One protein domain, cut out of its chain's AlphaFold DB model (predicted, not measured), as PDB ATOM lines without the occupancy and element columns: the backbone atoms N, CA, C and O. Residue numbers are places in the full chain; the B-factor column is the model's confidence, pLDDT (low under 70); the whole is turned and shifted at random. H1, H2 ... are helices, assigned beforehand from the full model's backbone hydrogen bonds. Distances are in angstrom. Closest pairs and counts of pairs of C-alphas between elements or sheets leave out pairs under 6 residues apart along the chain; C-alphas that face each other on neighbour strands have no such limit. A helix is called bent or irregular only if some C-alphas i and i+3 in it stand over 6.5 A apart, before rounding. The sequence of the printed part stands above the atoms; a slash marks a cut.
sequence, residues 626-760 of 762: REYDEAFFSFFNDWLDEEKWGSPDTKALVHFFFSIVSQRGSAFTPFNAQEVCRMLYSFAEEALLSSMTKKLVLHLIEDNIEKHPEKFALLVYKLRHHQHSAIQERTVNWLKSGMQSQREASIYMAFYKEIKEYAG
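AT A GLANCE: This is residues 626 to 760 of the 762 residues of a protein of Fictibacillus aquaticus (UniProt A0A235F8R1). Five helices, H1 to H5, make an up-and-down bundle, each running against the one before it, with kinked H3 in its middle. H6 and H7 cover the side away from H1 and H2, and H7 crosses H5. The 135 printed residues include seven named helices, H1 to H7 in order, and no named strand: the class is all helix. The whole is compact, with a radius of gyration of the C-alphas of 14.4 A, and rounded, spanning 42 by 33 by 29 A.

HOW THE PARTS SIT: H1, residues 626 to 646, touches residues 679 to 683 of H3, residues 673 to 689, the hub with five partners; the closest C-alphas, of Phe 633 and Met 679, are 5.7 A apart. H2, residues 651 to 661, forms a hairpin with H3 at 36 degrees, only just steep; the closest C-alphas, of Val 654 and Ala 687, are 6.4 A apart. H3 and H4, residues 694 to 705, form a hairpin at a shallow tilt of 27 degrees, closest at C-alphas 688 and 694, 4.6 A. H5, residues 709 to 720, touches H3, closest at C-alphas 673 and 711, 4.0 A. H5 and H6, residues 725 to 739, form a hairpin, closest at C-alphas 720 and 728, 4.6 A. H7, residues 745 to 760, touches H5, closest at C-alphas 713 and 755, 4.6 A. H1 is apart from H7. Every O i to N i+4 pair is within hydrogen-bond range in H1, H2 and H6; H3 has 11 of 13, H4 7 of 8, H5 6 of 8, H7 9 of 12.

IN THESE COORDINATES: H1 begins at C-alpha 626 (43.121, -52.927, -41.309) and is 30.8 A long. H3, 22.6 A, has a kink of 55 degrees near residue 680 and is irregular, with C-alphas 679 and 682 7.7 A apart; H5 is irregular, with C-alphas 711 and 714 7.1 A apart. H6 is 21.1 A long; H7, 23.3 A, ends at C-alpha 760 (26.219, -28.678, -39.881).

THE WHOLE: The two farthest C-alphas, of Gly 646 and Gln 742, are 44.7 A apart. The printed part has no cut. The link from H2 to H3, 11 residues, is long; the others are tight. Mean pLDDT of the printed part is 87.6; residues 646 to 649, 665 to 666 and 759 to 760 are under 70.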
ATOM      1  N   ARG A 626      44.111 -53.816 -41.911       74.44
ATOM      2  CA  ARG A 626      43.121 -52.927 -41.309       74.44
ATOM      3  C   ARG A 626      42.262 -53.669 -40.277       74.44
ATOM      4  O   ARG A 626      41.988 -53.134 -39.207       74.44
ATOM      5  N   GLU A 627      41.866 -54.901 -40.584       70.31
ATOM      6  CA  GLU A 627      41.070 -55.758 -39.703       70.31
ATOM      7  C   GLU A 627      41.810 -56.096 -38.400       70.31
ATOM      8  O   GLU A 627      41.175 -56.234 -37.354       70.31
ATOM      9  N   TYR A 628      43.145 -56.188 -38.436       76.69
ATOM     10  CA  TYR A 628      43.953 -56.463 -37.246       76.69
ATOM     11  C   TYR A 628      43.932 -55.282 -36.294       76.69
ATOM     12  O   TYR A 628      43.669 -55.454 -35.104       76.69
ATOM     13  N   ASP A 629      44.166 -54.083 -36.824       78.69
ATOM     14  CA  ASP A 629      44.105 -52.851 -36.046       78.69
ATOM     15  C   ASP A 629      42.695 -52.677 -35.441       78.69
ATOM     16  O   ASP A 629      42.573 -52.445 -34.236       78.69
ATOM     17  N   GLU A 630      41.621 -52.904 -36.214       79.06
ATOM     18  CA  GLU A 630      40.237 -52.878 -35.705       79.06
ATOM     19  C   GLU A 630      40.022 -53.839 -34.529       79.06
ATOM     20  O   GLU A 630      39.506 -53.440 -33.479       79.06
ATOM     21  N   ALA A 631      40.445 -55.095 -34.671       79.19
ATOM     22  CA  ALA A 631      40.272 -56.107 -33.641       79.19
ATOM     23  C   ALA A 631      41.173 -55.855 -32.412       79.19
ATOM     24  O   ALA A 631      40.760 -56.107 -31.278       79.19
ATOM     25  N   PHE A 632      42.367 -55.284 -32.600       85.56
ATOM     26  CA  PHE A 632      43.247 -54.843 -31.515       85.56
ATOM     27  C   PHE A 632      42.597 -53.737 -30.670       85.56
ATOM     28  O   PHE A 632      42.576 -53.832 -29.442       85.56
ATOM     29  N   PHE A 633      42.014 -52.714 -31.303       88.56
ATOM     30  CA  PHE A 633      41.273 -51.672 -30.584       88.56
ATOM     31  C   PHE A 633      40.000 -52.219 -29.927       88.56
ATOM     32  O   PHE A 633      39.697 -51.838 -28.797       88.56
ATOM     33  N   SER A 634      39.277 -53.128 -30.593       86.50
ATOM     34  CA  SER A 634      38.104 -53.794 -30.008       86.50
ATOM     35  C   SER A 634      38.465 -54.512 -28.710       86.50
ATOM     36  O   SER A 634      37.817 -54.285 -27.695       86.50
ATOM     37  N   PHE A 635      39.557 -55.282 -28.704       90.12
ATOM     38  CA  PHE A 635      40.035 -55.989 -27.516       90.12
ATOM     39  C   PHE A 635      40.273 -55.056 -26.318       90.12
ATOM     40  O   PHE A 635      39.903 -55.381 -25.188       90.12
ATOM     41  N   PHE A 636      40.893 -53.894 -26.542       92.81
ATOM     42  CA  PHE A 636      41.124 -52.924 -25.470       92.81
ATOM     43  C   PHE A 636      39.834 -52.260 -24.989       92.81
ATOM     44  O   PHE A 636      39.713 -52.004 -23.794       92.81
ATOM     45  N   ASN A 637      38.886 -51.986 -25.887       91.25
ATOM     46  CA  ASN A 637      37.584 -51.440 -25.507       91.25
ATOM     47  C   ASN A 637      36.792 -52.441 -24.658       91.25
ATOM     48  O   ASN A 637      36.323 -52.069 -23.585       91.25
ATOM     49  N   ASP A 638      36.755 -53.713 -25.063       90.50
ATOM     50  CA  ASP A 638      36.124 -54.788 -24.289       90.50
ATOM     51  C   ASP A 638      36.772 -54.912 -22.901       90.50
ATOM     52  O   ASP A 638      36.091 -55.017 -21.881       90.50
ATOM     53  N   TRP A 639      38.106 -54.826 -22.835       91.94
ATOM     54  CA  TRP A 639      38.826 -54.843 -21.565       91.94
ATOM     55  C   TRP A 639      38.505 -53.622 -20.690       91.94
ATOM     56  O   TRP A 639      38.259 -53.778 -19.496       91.94
ATOM     57  N   LEU A 640      38.468 -52.414 -21.250       91.75
ATOM     58  CA  LEU A 640      38.100 -51.220 -20.491       91.75
ATOM     59  C   LEU A 640      36.683 -51.331 -19.917       91.75
ATOM     60  O   LEU A 640      36.460 -50.943 -18.769       91.75
ATOM     61  N   ASP A 641      35.748 -51.870 -20.695       88.81
ATOM     62  CA  ASP A 641      34.379 -52.080 -20.243       88.81
ATOM     63  C   ASP A 641      34.331 -53.092 -19.093       88.81
ATOM     64  O   ASP A 641      33.726 -52.791 -18.068       88.81
ATOM     65  N   GLU A 642      35.031 -54.228 -19.182       89.44
ATOM     66  CA  GLU A 642      35.146 -55.191 -18.074       89.44
ATOM     67  C   GLU A 642      35.657 -54.547 -16.766       89.44
ATOM     68  O   GLU A 642      35.078 -54.775 -15.698       89.44
ATOM     69  N   GLU A 643      36.697 -53.707 -16.831       86.38
ATOM     70  CA  GLU A 643      37.258 -53.039 -15.645       86.38
ATOM     71  C   GLU A 643      36.278 -52.043 -15.016       86.38
ATOM     72  O   GLU A 643      36.155 -51.995 -13.789       86.38
ATOM     73  N   LYS A 644      35.519 -51.294 -15.830       83.69
ATOM     74  CA  LYS A 644      34.504 -50.344 -15.334       83.69
ATOM     75  C   LYS A 644      33.459 -51.016 -14.437       83.69
ATOM     76  O   LYS A 644      32.966 -50.378 -13.508       83.69
ATOM     77  N   TRP A 645      33.137 -52.288 -14.685       72.88
ATOM     78  CA  TRP A 645      32.194 -53.059 -13.866       72.88
ATOM     79  C   TRP A 645      32.848 -53.742 -12.654       72.88
ATOM     80  O   TRP A 645      32.177 -53.932 -11.638       72.88
ATOM     81  N   GLY A 646      34.126 -54.128 -12.747       60.81
ATOM     82  CA  GLY A 646      34.803 -54.982 -11.761       60.81
ATOM     83  C   GLY A 646      35.676 -54.266 -10.719       60.81
ATOM     84  O   GLY A 646      35.746 -54.728  -9.579       60.81
ATOM     85  N   SER A 647      36.343 -53.157 -11.072       59.59
ATOM     86  CA  SER A 647      37.237 -52.396 -10.180       59.59
ATOM     87  C   SER A 647      37.490 -50.972 -10.721       59.59
ATOM     88  O   SER A 647      38.068 -50.815 -11.791       59.59
ATOM     89  N   PRO A 648      37.127 -49.896  -9.998       57.56
ATOM     90  CA  PRO A 648      37.037 -48.543 -10.562       57.56
ATOM     91  C   PRO A 648      38.370 -47.821 -10.862       57.56
ATOM     92  O   PRO A 648      38.332 -46.643 -11.221       57.56
ATOM     93  N   ASP A 649      39.547 -48.449 -10.721       69.06
ATOM     94  CA  ASP A 649      40.832 -47.796 -11.053       69.06
ATOM     95  C   ASP A 649      41.253 -48.013 -12.516       69.06
ATOM     96  O   ASP A 649      42.284 -48.605 -12.839       69.06
ATOM     97  N   THR A 650      40.446 -47.469 -13.424       85.62
ATOM     98  CA  THR A 650      40.647 -47.453 -14.885       85.62
ATOM     99  C   THR A 650      41.889 -46.669 -15.327       85.62
ATOM    100  O   THR A 650      42.362 -46.814 -16.456       85.62
ATOM    101  N   LYS A 651      42.468 -45.834 -14.452       87.31
ATOM    102  CA  LYS A 651      43.565 -44.911 -14.797       87.31
ATOM    103  C   LYS A 651      44.831 -45.635 -15.236       87.31
ATOM    104  O   LYS A 651      45.497 -45.168 -16.162       87.31
ATOM    105  N   ALA A 652      45.169 -46.742 -14.575       87.44
ATOM    106  CA  ALA A 652      46.342 -47.542 -14.919       87.44
ATOM    107  C   ALA A 652      46.202 -48.145 -16.325       87.44
ATOM    108  O   ALA A 652      47.132 -48.050 -17.125       87.44
ATOM    109  N   LEU A 653      45.014 -48.664 -16.652       90.25
ATOM    110  CA  LEU A 653      44.709 -49.211 -17.973       90.25
ATOM    111  C   LEU A 653      44.726 -48.125 -19.056       90.25
ATOM    112  O   LEU A 653      45.295 -48.338 -20.123       90.25
ATOM    113  N   VAL A 654      44.184 -46.936 -18.775       92.56
ATOM    114  CA  VAL A 654      44.264 -45.784 -19.690       92.56
ATOM    115  C   VAL A 654      45.721 -45.414 -19.972       92.56
ATOM    116  O   VAL A 654      46.103 -45.258 -21.131       92.56
ATOM    117  N   HIS A 655      46.557 -45.300 -18.936       91.12
ATOM    118  CA  HIS A 655      47.979 -45.005 -19.117       91.12
ATOM    119  C   HIS A 655      48.683 -46.089 -19.941       91.12
ATOM    120  O   HIS A 655      49.447 -45.785 -20.858       91.12
ATOM    121  N   PHE A 656      48.393 -47.353 -19.640       90.94
ATOM    122  CA  PHE A 656      48.936 -48.500 -20.349       90.94
ATOM    123  C   PHE A 656      48.557 -48.488 -21.838       90.94
ATOM    124  O   PHE A 656      49.446 -48.549 -22.686       90.94
ATOM    125  N   PHE A 657      47.276 -48.304 -22.164       93.69
ATOM    126  CA  PHE A 657      46.779 -48.227 -23.538       93.69
ATOM    127  C   PHE A 657      47.480 -47.132 -24.351       93.69
ATOM    128  O   PHE A 657      48.084 -47.425 -25.384       93.69
ATOM    129  N   PHE A 658      47.486 -45.885 -23.864       92.88
ATOM    130  CA  PHE A 658      48.125 -44.778 -24.587       92.88
ATOM    131  C   PHE A 658      49.643 -44.957 -24.715       92.88
ATOM    132  O   PHE A 658      50.214 -44.589 -25.737       92.88
ATOM    133  N   SER A 659      50.302 -45.604 -23.747       89.31
ATOM    134  CA  SER A 659      51.734 -45.917 -23.861       89.31
ATOM    135  C   SER A 659      52.073 -46.880 -25.009       89.31
ATOM    136  O   SER A 659      53.222 -46.906 -25.453       89.31
ATOM    137  N   ILE A 660      51.085 -47.647 -25.491       89.56
ATOM    138  CA  ILE A 660      51.201 -48.573 -26.622       89.56
ATOM    139  C   ILE A 660      50.836 -47.864 -27.928       89.56
ATOM    140  O   ILE A 660      51.649 -47.835 -28.851       89.56
ATOM    141  N   VAL A 661      49.635 -47.280 -28.013       88.50
ATOM    142  CA  VAL A 661      49.100 -46.775 -29.292       88.50
ATOM    143  C   VAL A 661      49.809 -45.517 -29.793       88.50
ATOM    144  O   VAL A 661      49.904 -45.322 -31.002       88.50
ATOM    145  N   SER A 662      50.394 -44.711 -28.898       85.31
ATOM    146  CA  SER A 662      51.183 -43.527 -29.272       85.31
ATOM    147  C   SER A 662      52.519 -43.859 -29.950       85.31
ATOM    148  O   SER A 662      53.159 -42.968 -30.493       85.31
ATOM    149  N   GLN A 663      52.958 -45.122 -29.960       76.81
ATOM    150  CA  GLN A 663      54.231 -45.526 -30.578       76.81
ATOM    151  C   GLN A 663      54.152 -45.671 -32.112       76.81
ATOM    152  O   GLN A 663      55.161 -45.979 -32.745       76.81
ATOM    153  N   ARG A 664      52.969 -45.499 -32.727       75.19
ATOM    154  CA  ARG A 664      52.746 -45.682 -34.173       75.19
ATOM    155  C   ARG A 664      51.962 -44.506 -34.765       75.19
ATOM    156  O   ARG A 664      50.736 -44.493 -34.739       75.19
ATOM    157  N   GLY A 665      52.681 -43.547 -35.351       64.06
ATOM    158  CA  GLY A 665      52.090 -42.315 -35.895       64.06
ATOM    159  C   GLY A 665      51.186 -42.497 -37.124       64.06
ATOM    160  O   GLY A 665      50.296 -41.688 -37.337       64.06
ATOM    161  N   SER A 666      51.362 -43.556 -37.920       68.38
ATOM    162  CA  SER A 666      50.541 -43.830 -39.119       68.38
ATOM    163  C   SER A 666      49.369 -44.787 -38.870       68.38
ATOM    164  O   SER A 666      48.690 -45.205 -39.805       68.38
ATOM    165  N   ALA A 667      49.092 -45.161 -37.617       72.44
ATOM    166  CA  ALA A 667      48.078 -46.177 -37.319       72.44
ATOM    167  C   ALA A 667      46.660 -45.796 -37.770       72.44
ATOM    168  O   ALA A 667      45.857 -46.662 -38.100       72.44
ATOM    169  N   PHE A 668      46.352 -44.500 -37.807       83.56
ATOM    170  CA  PHE A 668      45.031 -44.000 -38.186       83.56
ATOM    171  C   PHE A 668      44.924 -43.677 -39.682       83.56
ATOM    172  O   PHE A 668      43.868 -43.272 -40.167       83.56
ATOM    173  N   THR A 669      46.000 -43.864 -40.453       82.12
ATOM    174  CA  THR A 669      46.025 -43.603 -41.895       82.12
ATOM    175  C   THR A 669      44.956 -44.380 -42.696       82.12
ATOM    176  O   THR A 669      44.298 -43.747 -43.524       82.12
ATOM    177  N   PRO A 670      44.667 -45.670 -42.430       80.00
ATOM    178  CA  PRO A 670      43.673 -46.424 -43.205       80.00
ATOM    179  C   PRO A 670      42.211 -46.211 -42.766       80.00
ATOM    180  O   PRO A 670      41.305 -46.728 -43.418       80.00
ATOM    181  N   PHE A 671      41.959 -45.466 -41.683       85.81
ATOM    182  CA  PHE A 671      40.631 -45.340 -41.072       85.81
ATOM    183  C   PHE A 671      39.950 -44.003 -41.375       85.81
ATOM    184  O   PHE A 671      40.596 -42.956 -41.476       85.81
ATOM    185  N   ASN A 672      38.621 -44.022 -41.466       90.62
ATOM    186  CA  ASN A 672      37.813 -42.804 -41.546       90.62
ATOM    187  C   ASN A 672      37.468 -42.248 -40.150       90.62
ATOM    188  O   ASN A 672      37.669 -42.890 -39.118       90.62
ATOM    189  N   ALA A 673      36.890 -41.045 -40.106       92.00
ATOM    190  CA  ALA A 673      36.585 -40.361 -38.848       92.00
ATOM    191  C   ALA A 673      35.592 -41.109 -37.935       92.00
ATOM    192  O   ALA A 673      35.664 -40.988 -36.709       92.00
ATOM    193  N   GLN A 674      34.655 -41.881 -38.500       92.94
ATOM    194  CA  GLN A 674      33.705 -42.674 -37.713       92.94
ATOM    195  C   GLN A 674      34.393 -43.852 -37.028       92.94
ATOM    196  O   GLN A 674      34.099 -44.140 -35.868       92.94
ATOM    197  N   GLU A 675      35.320 -44.500 -37.726       91.12
ATOM    198  CA  GLU A 675      36.113 -45.621 -37.221       91.12
ATOM    199  C   GLU A 675      37.089 -45.167 -36.141       91.12
ATOM    200  O   GLU A 675      37.046 -45.702 -35.036       91.12
ATOM    201  N   VAL A 676      37.873 -44.111 -36.392       92.50
ATOM    202  CA  VAL A 676      38.786 -43.537 -35.385       92.50
ATOM    203  C   VAL A 676      38.017 -43.121 -34.132       92.50
ATOM    204  O   VAL A 676      38.434 -43.413 -33.009       92.50
ATOM    205  N   CYS A 677      36.848 -42.494 -34.303       93.81
ATOM    206  CA  CYS A 677      35.978 -42.167 -33.182       93.81
ATOM    207  C   CYS A 677      35.528 -43.430 -32.433       93.81
ATOM    208  O   CYS A 677      35.641 -43.465 -31.215       93.81
ATOM    209  N   ARG A 678      35.071 -44.478 -33.126       92.94
ATOM    210  CA  ARG A 678      34.654 -45.741 -32.494       92.94
ATOM    211  C   ARG A 678      35.786 -46.394 -31.696       92.94
ATOM    212  O   ARG A 678      35.533 -46.881 -30.603       92.94
ATOM    213  N   MET A 679      37.008 -46.377 -32.221       91.88
ATOM    214  CA  MET A 679      38.174 -46.999 -31.592       91.88
ATOM    215  C   MET A 679      38.619 -46.281 -30.319       91.88
ATOM    216  O   MET A 679      38.950 -46.938 -29.336       91.88
ATOM    217  N   LEU A 680      38.645 -44.944 -30.338       94.44
ATOM    218  CA  LEU A 680      39.277 -44.145 -29.284       94.44
ATOM    219  C   LEU A 680      38.300 -43.533 -28.279       94.44
ATOM    220  O   LEU A 680      38.742 -43.108 -27.214       94.44
ATOM    221  N   TYR A 681      37.001 -43.445 -28.587       94.69
ATOM    222  CA  TYR A 681      36.056 -42.654 -27.791       94.69
ATOM    223  C   TYR A 681      36.007 -43.067 -26.315       94.69
ATOM    224  O   TYR A 681      36.168 -42.205 -25.454       94.69
ATOM    225  N   SER A 682      35.866 -44.362 -26.015       93.38
ATOM    226  CA  SER A 682      35.759 -44.855 -24.633       93.38
ATOM    227  C   SER A 682      37.010 -44.548 -23.801       93.38
ATOM    228  O   SER A 682      36.903 -44.117 -22.652       93.38
ATOM    229  N   PHE A 683      38.202 -44.705 -24.386       94.88
ATOM    230  CA  PHE A 683      39.468 -44.352 -23.734       94.88
ATOM    231  C   PHE A 683      39.681 -42.841 -23.632       94.88
ATOM    232  O   PHE A 683      40.242 -42.367 -22.643       94.88
ATOM    233  N   ALA A 684      39.244 -42.072 -24.631       94.38
ATOM    234  CA  ALA A 684      39.327 -40.618 -24.622       94.38
ATOM    235  C   ALA A 684      38.438 -40.007 -23.532       94.38
ATOM    236  O   ALA A 684      38.873 -39.099 -22.822       94.38
ATOM    237  N   GLU A 685      37.222 -40.531 -23.376       94.12
ATOM    238  CA  GLU A 685      36.297 -40.156 -22.311       94.12
ATOM    239  C   GLU A 685      36.943 -40.393 -20.940       94.12
ATOM    240  O   GLU A 685      37.099 -39.456 -20.152       94.12
ATOM    241  N   GLU A 686      37.429 -41.612 -20.705       93.50
ATOM    242  CA  GLU A 686      38.054 -42.009 -19.443       93.50
ATOM    243  C   GLU A 686      39.325 -41.192 -19.138       93.50
ATOM    244  O   GLU A 686      39.532 -40.705 -18.021       93.50
ATOM    245  N   ALA A 687      40.166 -40.953 -20.148       93.06
ATOM    246  CA  ALA A 687      41.359 -40.121 -20.014       93.06
ATOM    247  C   ALA A 687      41.017 -38.676 -19.626       93.06
ATOM    248  O   ALA A 687      41.704 -38.076 -18.796       93.06
ATOM    249  N   LEU A 688      39.949 -38.110 -20.190       93.75
ATOM    250  CA  LEU A 688      39.534 -36.737 -19.919       93.75
ATOM    251  C   LEU A 688      38.808 -36.563 -18.585       93.75
ATOM    252  O   LEU A 688      38.701 -35.418 -18.143       93.75
ATOM    253  N   LEU A 689      38.394 -37.625 -17.887       90.94
ATOM    254  CA  LEU A 689      37.873 -37.536 -16.512       90.94
ATOM    255  C   LEU A 689      38.980 -37.209 -15.497       90.94
ATOM    256  O   LEU A 689      38.791 -36.396 -14.584       90.94
ATOM    257  N   SER A 690      40.207 -37.690 -15.710       86.62
ATOM    258  CA  SER A 690      41.338 -37.497 -14.789       86.62
ATOM    259  C   SER A 690      42.327 -36.415 -15.248       86.62
ATOM    260  O   SER A 690      42.749 -36.344 -16.399       86.62
ATOM    261  N   SER A 691      42.727 -35.535 -14.322       83.88
ATOM    262  CA  SER A 691      43.687 -34.460 -14.616       83.88
ATOM    263  C   SER A 691      45.092 -34.979 -14.938       83.88
ATOM    264  O   SER A 691      45.857 -34.256 -15.579       83.88
ATOM    265  N   MET A 692      45.408 -36.210 -14.518       84.44
ATOM    266  CA  MET A 692      46.705 -36.861 -14.724       84.44
ATOM    267  C   MET A 692      46.818 -37.523 -16.100       84.44
ATOM    268  O   MET A 692      47.886 -37.489 -16.701       84.44
ATOM    269  N   THR A 693      45.725 -38.090 -16.621       89.56
ATOM    270  CA  THR A 693      45.725 -38.865 -17.874       89.56
ATOM    271  C   THR A 693      45.251 -38.061 -19.082       89.56
ATOM    272  O   THR A 693      45.575 -38.438 -20.203       89.56
ATOM    273  N   LYS A 694      44.583 -36.910 -18.890       91.31
ATOM    274  CA  LYS A 694      44.103 -36.056 -19.996       91.31
ATOM    275  C   LYS A 694      45.169 -35.738 -21.046       91.31
ATOM    276  O   LYS A 694      44.846 -35.618 -22.217       91.31
ATOM    277  N   LYS A 695      46.438 -35.591 -20.642       92.00
ATOM    278  CA  LYS A 695      47.526 -35.258 -21.571       92.00
ATOM    279  C   LYS A 695      47.781 -36.369 -22.589       92.00
ATOM    280  O   LYS A 695      48.186 -36.056 -23.693       92.00
ATOM    281  N   LEU A 696      47.521 -37.627 -22.236       92.31
ATOM    282  CA  LEU A 696      47.800 -38.779 -23.092       92.31
ATOM    283  C   LEU A 696      46.954 -38.748 -24.369       92.31
ATOM    284  O   LEU A 696      47.491 -38.822 -25.467       92.31
ATOM    285  N   VAL A 697      45.637 -38.567 -24.219       93.25
ATOM    286  CA  VAL A 697      44.729 -38.479 -25.370       93.25
ATOM    287  C   VAL A 697      44.943 -37.195 -26.165       93.25
ATOM    288  O   VAL A 697      44.918 -37.228 -27.389       93.25
ATOM    289  N   LEU A 698      45.183 -36.070 -25.487       92.19
ATOM    290  CA  LEU A 698      45.395 -34.792 -26.165       92.19
ATOM    291  C   LEU A 698      46.686 -34.807 -26.989       92.19
ATOM    292  O   LEU A 698      46.657 -34.367 -28.129       92.19
ATOM    293  N   HIS A 699      47.763 -35.392 -26.461       90.81
ATOM    294  CA  HIS A 699      49.028 -35.523 -27.181       90.81
ATOM    295  C   HIS A 699      48.918 -36.478 -28.376       90.81
ATOM    296  O   HIS A 699      49.377 -36.157 -29.463       90.81
ATOM    297  N   LEU A 700      48.206 -37.605 -28.225       90.31
ATOM    298  CA  LEU A 700      47.920 -38.490 -29.358       90.31
ATOM    299  C   LEU A 700      47.186 -37.743 -30.484       90.31
ATOM    300  O   LEU A 700      47.503 -37.933 -31.654       90.31
ATOM    301  N   ILE A 701      46.200 -36.908 -30.141       91.38
ATOM    302  CA  ILE A 701      45.476 -36.105 -31.132       91.38
ATOM    303  C   ILE A 701      46.423 -35.068 -31.755       91.38
ATOM    304  O   ILE A 701      46.471 -34.976 -32.977       91.38
ATOM    305  N   GLU A 702      47.196 -34.336 -30.947       90.06
ATOM    306  CA  GLU A 702      48.207 -33.362 -31.399       90.06
ATOM    307  C   GLU A 702      49.152 -33.944 -32.454       90.06
ATOM    308  O   GLU A 702      49.279 -33.373 -33.536       90.06
ATOM    309  N   ASP A 703      49.728 -35.115 -32.181       86.75
ATOM    310  CA  ASP A 703      50.696 -35.776 -33.063       86.75
ATOM    311  C   ASP A 703      50.099 -36.188 -34.421       86.75
ATOM    312  O   ASP A 703      50.830 -36.446 -35.379       86.75
ATOM    313  N   ASN A 704      48.767 -36.266 -34.525       87.44
ATOM    314  CA  ASN A 704      48.073 -36.746 -35.718       87.44
ATOM    315  C   ASN A 704      47.323 -35.653 -36.491       87.44
ATOM    316  O   ASN A 704      47.140 -35.798 -37.701       87.44
ATOM    317  N   ILE A 705      46.891 -34.562 -35.850       89.06
ATOM    318  CA  ILE A 705      46.106 -33.507 -36.521       89.06
ATOM    319  C   ILE A 705      46.916 -32.684 -37.523       89.06
ATOM    320  O   ILE A 705      46.319 -32.042 -38.381       89.06
ATOM    321  N   GLU A 706      48.249 -32.704 -37.450       85.00
ATOM    322  CA  GLU A 706      49.092 -32.079 -38.475       85.00
ATOM    323  C   GLU A 706      48.969 -32.808 -39.822       85.00
ATOM    324  O   GLU A 706      48.916 -32.168 -40.869       85.00
ATOM    325  N   LYS A 707      48.880 -34.144 -39.796       83.44
ATOM    326  CA  LYS A 707      48.839 -34.982 -41.005       83.44
ATOM    327  C   LYS A 707      47.422 -35.368 -41.429       83.44
ATOM    328  O   LYS A 707      47.150 -35.444 -42.623       83.44
ATOM    329  N   HIS A 708      46.538 -35.635 -40.466       86.00
ATOM    330  CA  HIS A 708      45.199 -36.188 -40.695       86.00
ATOM    331  C   HIS A 708      44.117 -35.531 -39.809       86.00
ATOM    332  O   HIS A 708      43.457 -36.216 -39.012       86.00
ATOM    333  N   PRO A 709      43.913 -34.202 -39.897       88.50
ATOM    334  CA  PRO A 709      42.928 -33.487 -39.078       88.50
ATOM    335  C   PRO A 709      41.490 -33.995 -39.281       88.50
ATOM    336  O   PRO A 709      40.714 -34.085 -38.327       88.50
ATOM    337  N   GLU A 710      41.125 -34.400 -40.493       90.44
ATOM    338  CA  GLU A 710      39.787 -34.862 -40.866       90.44
ATOM    339  C   GLU A 710      39.332 -36.099 -40.072       90.44
ATOM    340  O   GLU A 710      38.139 -36.285 -39.814       90.44
ATOM    341  N   LYS A 711      40.280 -36.931 -39.623       91.12
ATOM    342  CA  LYS A 711      40.003 -38.209 -38.948       91.12
ATOM    343  C   LYS A 711      39.650 -38.049 -37.479       91.12
ATOM    344  O   LYS A 711      38.827 -38.793 -36.949       91.12
ATOM    345  N   PHE A 712      40.233 -37.056 -36.818       94.06
ATOM    346  CA  PHE A 712      40.015 -36.805 -35.392       94.06
ATOM    347  C   PHE A 712      38.880 -35.810 -35.129       94.06
ATOM    348  O   PHE A 712      38.414 -35.687 -33.993       94.06
ATOM    349  N   ALA A 713      38.386 -35.132 -36.169       93.62
ATOM    350  CA  ALA A 713      37.378 -34.085 -36.050       93.62
ATOM    351  C   ALA A 713      36.080 -34.577 -35.384       93.62
ATOM    352  O   ALA A 713      35.573 -33.922 -34.469       93.62
ATOM    353  N   LEU A 714      35.572 -35.756 -35.767       95.19
ATOM    354  CA  LEU A 714      34.356 -36.324 -35.170       95.19
ATOM    355  C   LEU A 714      34.548 -36.701 -33.693       95.19
ATOM    356  O   LEU A 714      33.658 -36.455 -32.875       95.19
ATOM    357  N   LEU A 715      35.702 -37.278 -33.341       95.56
ATOM    358  CA  LEU A 715      36.035 -37.619 -31.956       95.56
ATOM    359  C   LEU A 715      36.010 -36.358 -31.085       95.56
ATOM    360  O   LEU A 715      35.286 -36.303 -30.090       95.56
ATOM    361  N   VAL A 716      36.736 -35.316 -31.495       95.88
ATOM    362  CA  VAL A 716      36.819 -34.057 -30.744       95.88
ATOM    363  C   VAL A 716      35.478 -33.322 -30.713       95.88
ATOM    364  O   VAL A 716      35.124 -32.752 -29.679       95.88
ATOM    365  N   TYR A 717      34.689 -33.381 -31.791       95.62
ATOM    366  CA  TYR A 717      33.318 -32.868 -31.803       95.62
ATOM    367  C   TYR A 717      32.479 -33.504 -30.687       95.62
ATOM    368  O   TYR A 717      31.906 -32.783 -29.866       95.62
ATOM    369  N   LYS A 718      32.458 -34.841 -30.587       95.44
ATOM    370  CA  LYS A 718      31.698 -35.528 -29.533       95.44
ATOM    371  C   LYS A 718      32.209 -35.192 -28.129       95.44
ATOM    372  O   LYS A 718      31.398 -34.907 -27.254       95.44
ATOM    373  N   LEU A 719      33.527 -35.148 -27.917       95.31
ATOM    374  CA  LEU A 719      34.122 -34.800 -26.615       95.31
ATOM    375  C   LEU A 719      33.796 -33.358 -26.186       95.31
ATOM    376  O   LEU A 719      33.525 -33.091 -25.015       95.31
ATOM    377  N   ARG A 720      33.748 -32.415 -27.134       93.81
ATOM    378  CA  ARG A 720      33.343 -31.020 -26.884       93.81
ATOM    379  C   ARG A 720      31.866 -30.892 -26.496       93.81
ATOM    380  O   ARG A 720      31.508 -29.982 -25.746       93.81
ATOM    381  N   HIS A 721      31.015 -31.759 -27.031       92.19
ATOM    382  CA  HIS A 721      29.575 -31.797 -26.758       92.19
ATOM    383  C   HIS A 721      29.195 -32.849 -25.705       92.19
ATOM    384  O   HIS A 721      28.023 -33.197 -25.574       92.19
ATOM    385  N   HIS A 722      30.176 -33.342 -24.946       95.00
ATOM    386  CA  HIS A 722      29.948 -34.339 -23.915       95.00
ATOM    387  C   HIS A 722      29.085 -33.794 -22.770       95.00
ATOM    388  O   HIS A 722      29.223 -32.635 -22.380       95.00
ATOM    389  N   GLN A 723      28.233 -34.644 -22.188       92.19
ATOM    390  CA  GLN A 723      27.356 -34.251 -21.076       92.19
ATOM    391  C   GLN A 723      28.138 -33.956 -19.785       92.19
ATOM    392  O   GLN A 723      27.713 -33.149 -18.961       92.19
ATOM    393  N   HIS A 724      29.297 -34.594 -19.606       93.25
ATOM    394  CA  HIS A 724      30.151 -34.385 -18.439       93.25
ATOM    395  C   HIS A 724      30.993 -33.103 -18.582       93.25
ATOM    396  O   HIS A 724      31.912 -33.046 -19.405       93.25
ATOM    397  N   SER A 725      30.754 -32.113 -17.713       90.44
ATOM    398  CA  SER A 725      31.378 -30.778 -17.773       90.44
ATOM    399  C   SER A 725      32.907 -30.812 -17.828       90.44
ATOM    400  O   SER A 725      33.506 -30.128 -18.649       90.44
ATOM    401  N   ALA A 726      33.556 -31.659 -17.022       91.19
ATOM    402  CA  ALA A 726      35.019 -31.756 -17.008       91.19
ATOM    403  C   ALA A 726      35.624 -32.155 -18.370       91.19
ATOM    404  O   ALA A 726      36.663 -31.615 -18.752       91.19
ATOM    405  N   ILE A 727      34.987 -33.076 -19.101       93.69
ATOM    406  CA  ILE A 727      35.450 -33.537 -20.421       93.69
ATOM    407  C   ILE A 727      35.291 -32.407 -21.435       93.69
ATOM    408  O   ILE A 727      36.242 -32.057 -22.140       93.69
ATOM    409  N   GLN A 728      34.113 -31.779 -21.439       94.25
ATOM    410  CA  GLN A 728      33.813 -30.632 -22.282       94.25
ATOM    411  C   GLN A 728      34.798 -29.478 -22.042       94.25
ATOM    412  O   GLN A 728      35.436 -29.004 -22.983       94.25
ATOM    413  N   GLU A 729      34.963 -29.035 -20.794       93.44
ATOM    414  CA  GLU A 729      35.835 -27.912 -20.438       93.44
ATOM    415  C   GLU A 729      37.295 -28.183 -20.801       93.44
ATOM    416  O   GLU A 729      37.961 -27.314 -21.365       93.44
ATOM    417  N   ARG A 730      37.805 -29.390 -20.524       95.06
ATOM    418  CA  ARG A 730      39.190 -29.761 -20.856       95.06
ATOM    419  C   ARG A 730      39.423 -29.769 -22.362       95.06
ATOM    420  O   ARG A 730      40.434 -29.227 -22.800       95.06
ATOM    421  N   THR A 731      38.477 -30.301 -23.134       94.00
ATOM    422  CA  THR A 731      38.537 -30.308 -24.604       94.00
ATOM    423  C   THR A 731      38.510 -28.885 -25.167       94.00
ATOM    424  O   THR A 731      39.324 -28.528 -26.017       94.00
ATOM    425  N   VAL A 732      37.614 -28.029 -24.660       93.88
ATOM    426  CA  VAL A 732      37.503 -26.624 -25.088       93.88
ATOM    427  C   VAL A 732      38.759 -25.830 -24.742       93.88
ATOM    428  O   VAL A 732      39.232 -25.049 -25.567       93.88
ATOM    429  N   ASN A 733      39.298 -26.008 -23.537       93.62
ATOM    430  CA  ASN A 733      40.496 -25.300 -23.101       93.62
ATOM    431  C   ASN A 733      41.721 -25.719 -23.915       93.62
ATOM    432  O   ASN A 733      42.474 -24.848 -24.334       93.62
ATOM    433  N   TRP A 734      41.876 -27.013 -24.203       94.75
ATOM    434  CA  TRP A 734      42.938 -27.516 -25.073       94.75
ATOM    435  C   TRP A 734      42.883 -26.893 -26.477       94.75
ATOM    436  O   TRP A 734      43.861 -26.284 -26.907       94.75
ATOM    437  N   LEU A 735      41.716 -26.914 -27.138       92.75
ATOM    438  CA  LEU A 735      41.534 -26.277 -28.451       92.75
ATOM    439  C   LEU A 735      41.860 -24.776 -28.421       92.75
ATOM    440  O   LEU A 735      42.511 -24.262 -29.329       92.75
ATOM    441  N   LYS A 736      41.414 -24.059 -27.379       92.50
ATOM    442  CA  LYS A 736      41.719 -22.628 -27.205       92.50
ATOM    443  C   LYS A 736      43.217 -22.385 -27.059       92.50
ATOM    444  O   LYS A 736      43.730 -21.479 -27.707       92.50
ATOM    445  N   SER A 737      43.899 -23.178 -26.237       91.69
ATOM    446  CA  SER A 737      45.345 -23.067 -26.039       91.69
ATOM    447  C   SER A 737      46.117 -23.345 -27.327       91.69
ATOM    448  O   SER A 737      47.009 -22.568 -27.657       91.69
ATOM    449  N   GLY A 738      45.736 -24.368 -28.097       89.06
ATOM    450  CA  GLY A 738      46.348 -24.667 -29.396       89.06
ATOM    451  C   GLY A 738      46.166 -23.541 -30.418       89.06
ATOM    452  O   GLY A 738      47.132 -23.095 -31.030       89.06
ATOM    453  N   MET A 739      44.961 -22.967 -30.529       90.06
ATOM    454  CA  MET A 739      44.700 -21.810 -31.406       90.06
ATOM    455  C   MET A 739      45.434 -20.525 -30.984       90.06
ATOM    456  O   MET A 739      45.585 -19.614 -31.795       90.06
ATOM    457  N   GLN A 740      45.864 -20.425 -29.724       91.00
ATOM    458  CA  GLN A 740      46.639 -19.301 -29.186       91.00
ATOM    459  C   GLN A 740      48.157 -19.564 -29.199       91.00
ATOM    460  O   GLN A 740      48.932 -18.677 -28.839       91.00
ATOM    461  N   SER A 741      48.589 -20.763 -29.605       88.81
ATOM    462  CA  SER A 741      49.999 -21.140 -29.700       88.81
ATOM    463  C   SER A 741      50.706 -20.343 -30.794       88.81
ATOM    464  O   SER A 741      50.239 -20.279 -31.927       88.81
ATOM    465  N   GLN A 742      51.882 -19.785 -30.494       76.00
ATOM    466  CA  GLN A 742      52.683 -19.060 -31.491       76.00
ATOM    467  C   GLN A 742      53.183 -19.957 -32.633       76.00
ATOM    468  O   GLN A 742      53.477 -19.449 -33.712       76.00
ATOM    469  N   ARG A 743      53.292 -21.271 -32.399       77.38
ATOM    470  CA  ARG A 743      53.870 -22.232 -33.349       77.38
ATOM    471  C   ARG A 743      52.817 -23.050 -34.098       77.38
ATOM    472  O   ARG A 743      53.030 -23.378 -35.257       77.38
ATOM    473  N   GLU A 744      51.689 -23.352 -33.455       84.06
ATOM    474  CA  GLU A 744      50.722 -24.359 -33.934       84.06
ATOM    475  C   GLU A 744      49.326 -23.787 -34.236       84.06
ATOM    476  O   GLU A 744      48.430 -24.526 -34.649       84.06
ATOM    477  N   ALA A 745      49.113 -22.473 -34.073       87.56
ATOM    478  CA  ALA A 745      47.796 -21.854 -34.245       87.56
ATOM    479  C   ALA A 745      47.140 -22.153 -35.605       87.56
ATOM    480  O   ALA A 745      45.932 -22.377 -35.657       87.56
ATOM    481  N   SER A 746      47.913 -22.183 -36.695       86.88
ATOM    482  CA  SER A 746      47.399 -22.476 -38.040       86.88
ATOM    483  C   SER A 746      46.823 -23.893 -38.153       86.88
ATOM    484  O   SER A 746      45.727 -24.054 -38.694       86.88
ATOM    485  N   ILE A 747      47.509 -24.894 -37.590       88.44
ATOM    486  CA  ILE A 747      47.081 -26.304 -37.572       88.44
ATOM    487  C   ILE A 747      45.771 -26.432 -36.791       88.44
ATOM    488  O   ILE A 747      44.786 -26.976 -37.290       88.44
ATOM    489  N   TYR A 748      45.712 -25.845 -35.595       92.12
ATOM    490  CA  TYR A 748      44.515 -25.886 -34.755       92.12
ATOM    491  C   TYR A 748      43.324 -25.133 -35.352       92.12
ATOM    492  O   TYR A 748      42.184 -25.568 -35.189       92.12
ATOM    493  N   MET A 749      43.549 -24.018 -36.052       88.12
ATOM    494  CA  MET A 749      42.476 -23.299 -36.750       88.12
ATOM    495  C   MET A 749      41.910 -24.113 -37.917       88.12
ATOM    496  O   MET A 749      40.689 -24.148 -38.087       88.12
ATOM    497  N   ALA A 750      42.770 -24.789 -38.688       88.19
ATOM    498  CA  ALA A 750      42.346 -25.696 -39.753       88.19
ATOM    499  C   ALA A 750      41.555 -26.884 -39.183       88.19
ATOM    500  O   ALA A 750      40.423 -27.129 -39.597       88.19
ATOM    501  N   PHE A 751      42.077 -27.533 -38.142       92.88
ATOM    502  CA  PHE A 751      41.393 -28.628 -37.454       92.88
ATOM    503  C   PHE A 751      40.044 -28.201 -36.852       92.88
ATOM    504  O   PHE A 751      39.047 -28.916 -36.940       92.88
ATOM    505  N   TYR A 752      39.954 -26.993 -36.290       91.31
ATOM    506  CA  TYR A 752      38.691 -26.466 -35.774       91.31
ATOM    507  C   TYR A 752      37.642 -26.231 -36.871       91.31
ATOM    508  O   TYR A 752      36.439 -26.342 -36.606       91.31
ATOM    509  N   LYS A 753      38.070 -25.931 -38.102       89.19
ATOM    510  CA  LYS A 753      37.173 -25.845 -39.259       89.19
ATOM    511  C   LYS A 753      36.576 -27.218 -39.581       89.19
ATOM    512  O   LYS A 753      35.356 -27.296 -39.672       89.19
ATOM    513  N   GLU A 754      37.394 -28.272 -39.615       91.31
ATOM    514  CA  GLU A 754      36.939 -29.665 -39.790       91.31
ATOM    515  C   GLU A 754      35.913 -30.068 -38.717       91.31
ATOM    516  O   GLU A 754      34.842 -30.590 -39.019       91.31
ATOM    517  N   ILE A 755      36.178 -29.746 -37.443       90.94
ATOM    518  CA  ILE A 755      35.242 -30.010 -36.332       90.94
ATOM    519  C   ILE A 755      33.887 -29.322 -36.565       90.94
ATOM    520  O   ILE A 755      32.836 -29.892 -36.261       90.94
ATOM    521  N   LYS A 756      33.887 -28.088 -37.084       88.19
ATOM    522  CA  LYS A 756      32.658 -27.321 -37.337       88.19
ATOM    523  C   LYS A 756      31.798 -27.913 -38.446       88.19
ATOM    524  O   LYS A 756      30.582 -27.743 -38.382       88.19
ATOM    525  N   GLU A 757      32.377 -28.615 -39.415       86.00
ATOM    526  CA  GLU A 757      31.601 -29.250 -40.486       86.00
ATOM    527  C   GLU A 757      30.629 -30.306 -39.940       86.00
ATOM    528  O   GLU A 757      29.520 -30.452 -40.451       86.00
ATOM    529  N   TYR A 758      30.972 -30.966 -38.830       83.19
ATOM    530  CA  TYR A 758      30.079 -31.906 -38.142       83.19
ATOM    531  C   TYR A 758      28.937 -31.229 -37.379       83.19
ATOM    532  O   TYR A 758      27.911 -31.858 -37.143       83.19
ATOM    533  N   ALA A 759      29.062 -29.940 -37.050       68.44
ATOM    534  CA  ALA A 759      27.970 -29.175 -36.449       68.44
ATOM    535  C   ALA A 759      26.852 -28.851 -37.466       68.44
ATOM    536  O   ALA A 759      25.742 -28.518 -37.059       68.44
ATOM    537  N   GLY A 760      27.148 -28.936 -38.773       56.03
ATOM    538  CA  GLY A 760      26.219 -28.678 -39.881       56.03
ATOM    539  C   GLY A 760      25.639 -29.925 -40.564       56.03
ATOM    540  O   GLY A 760      24.882 -29.772 -41.516       56.03
TER     541      GLY A 760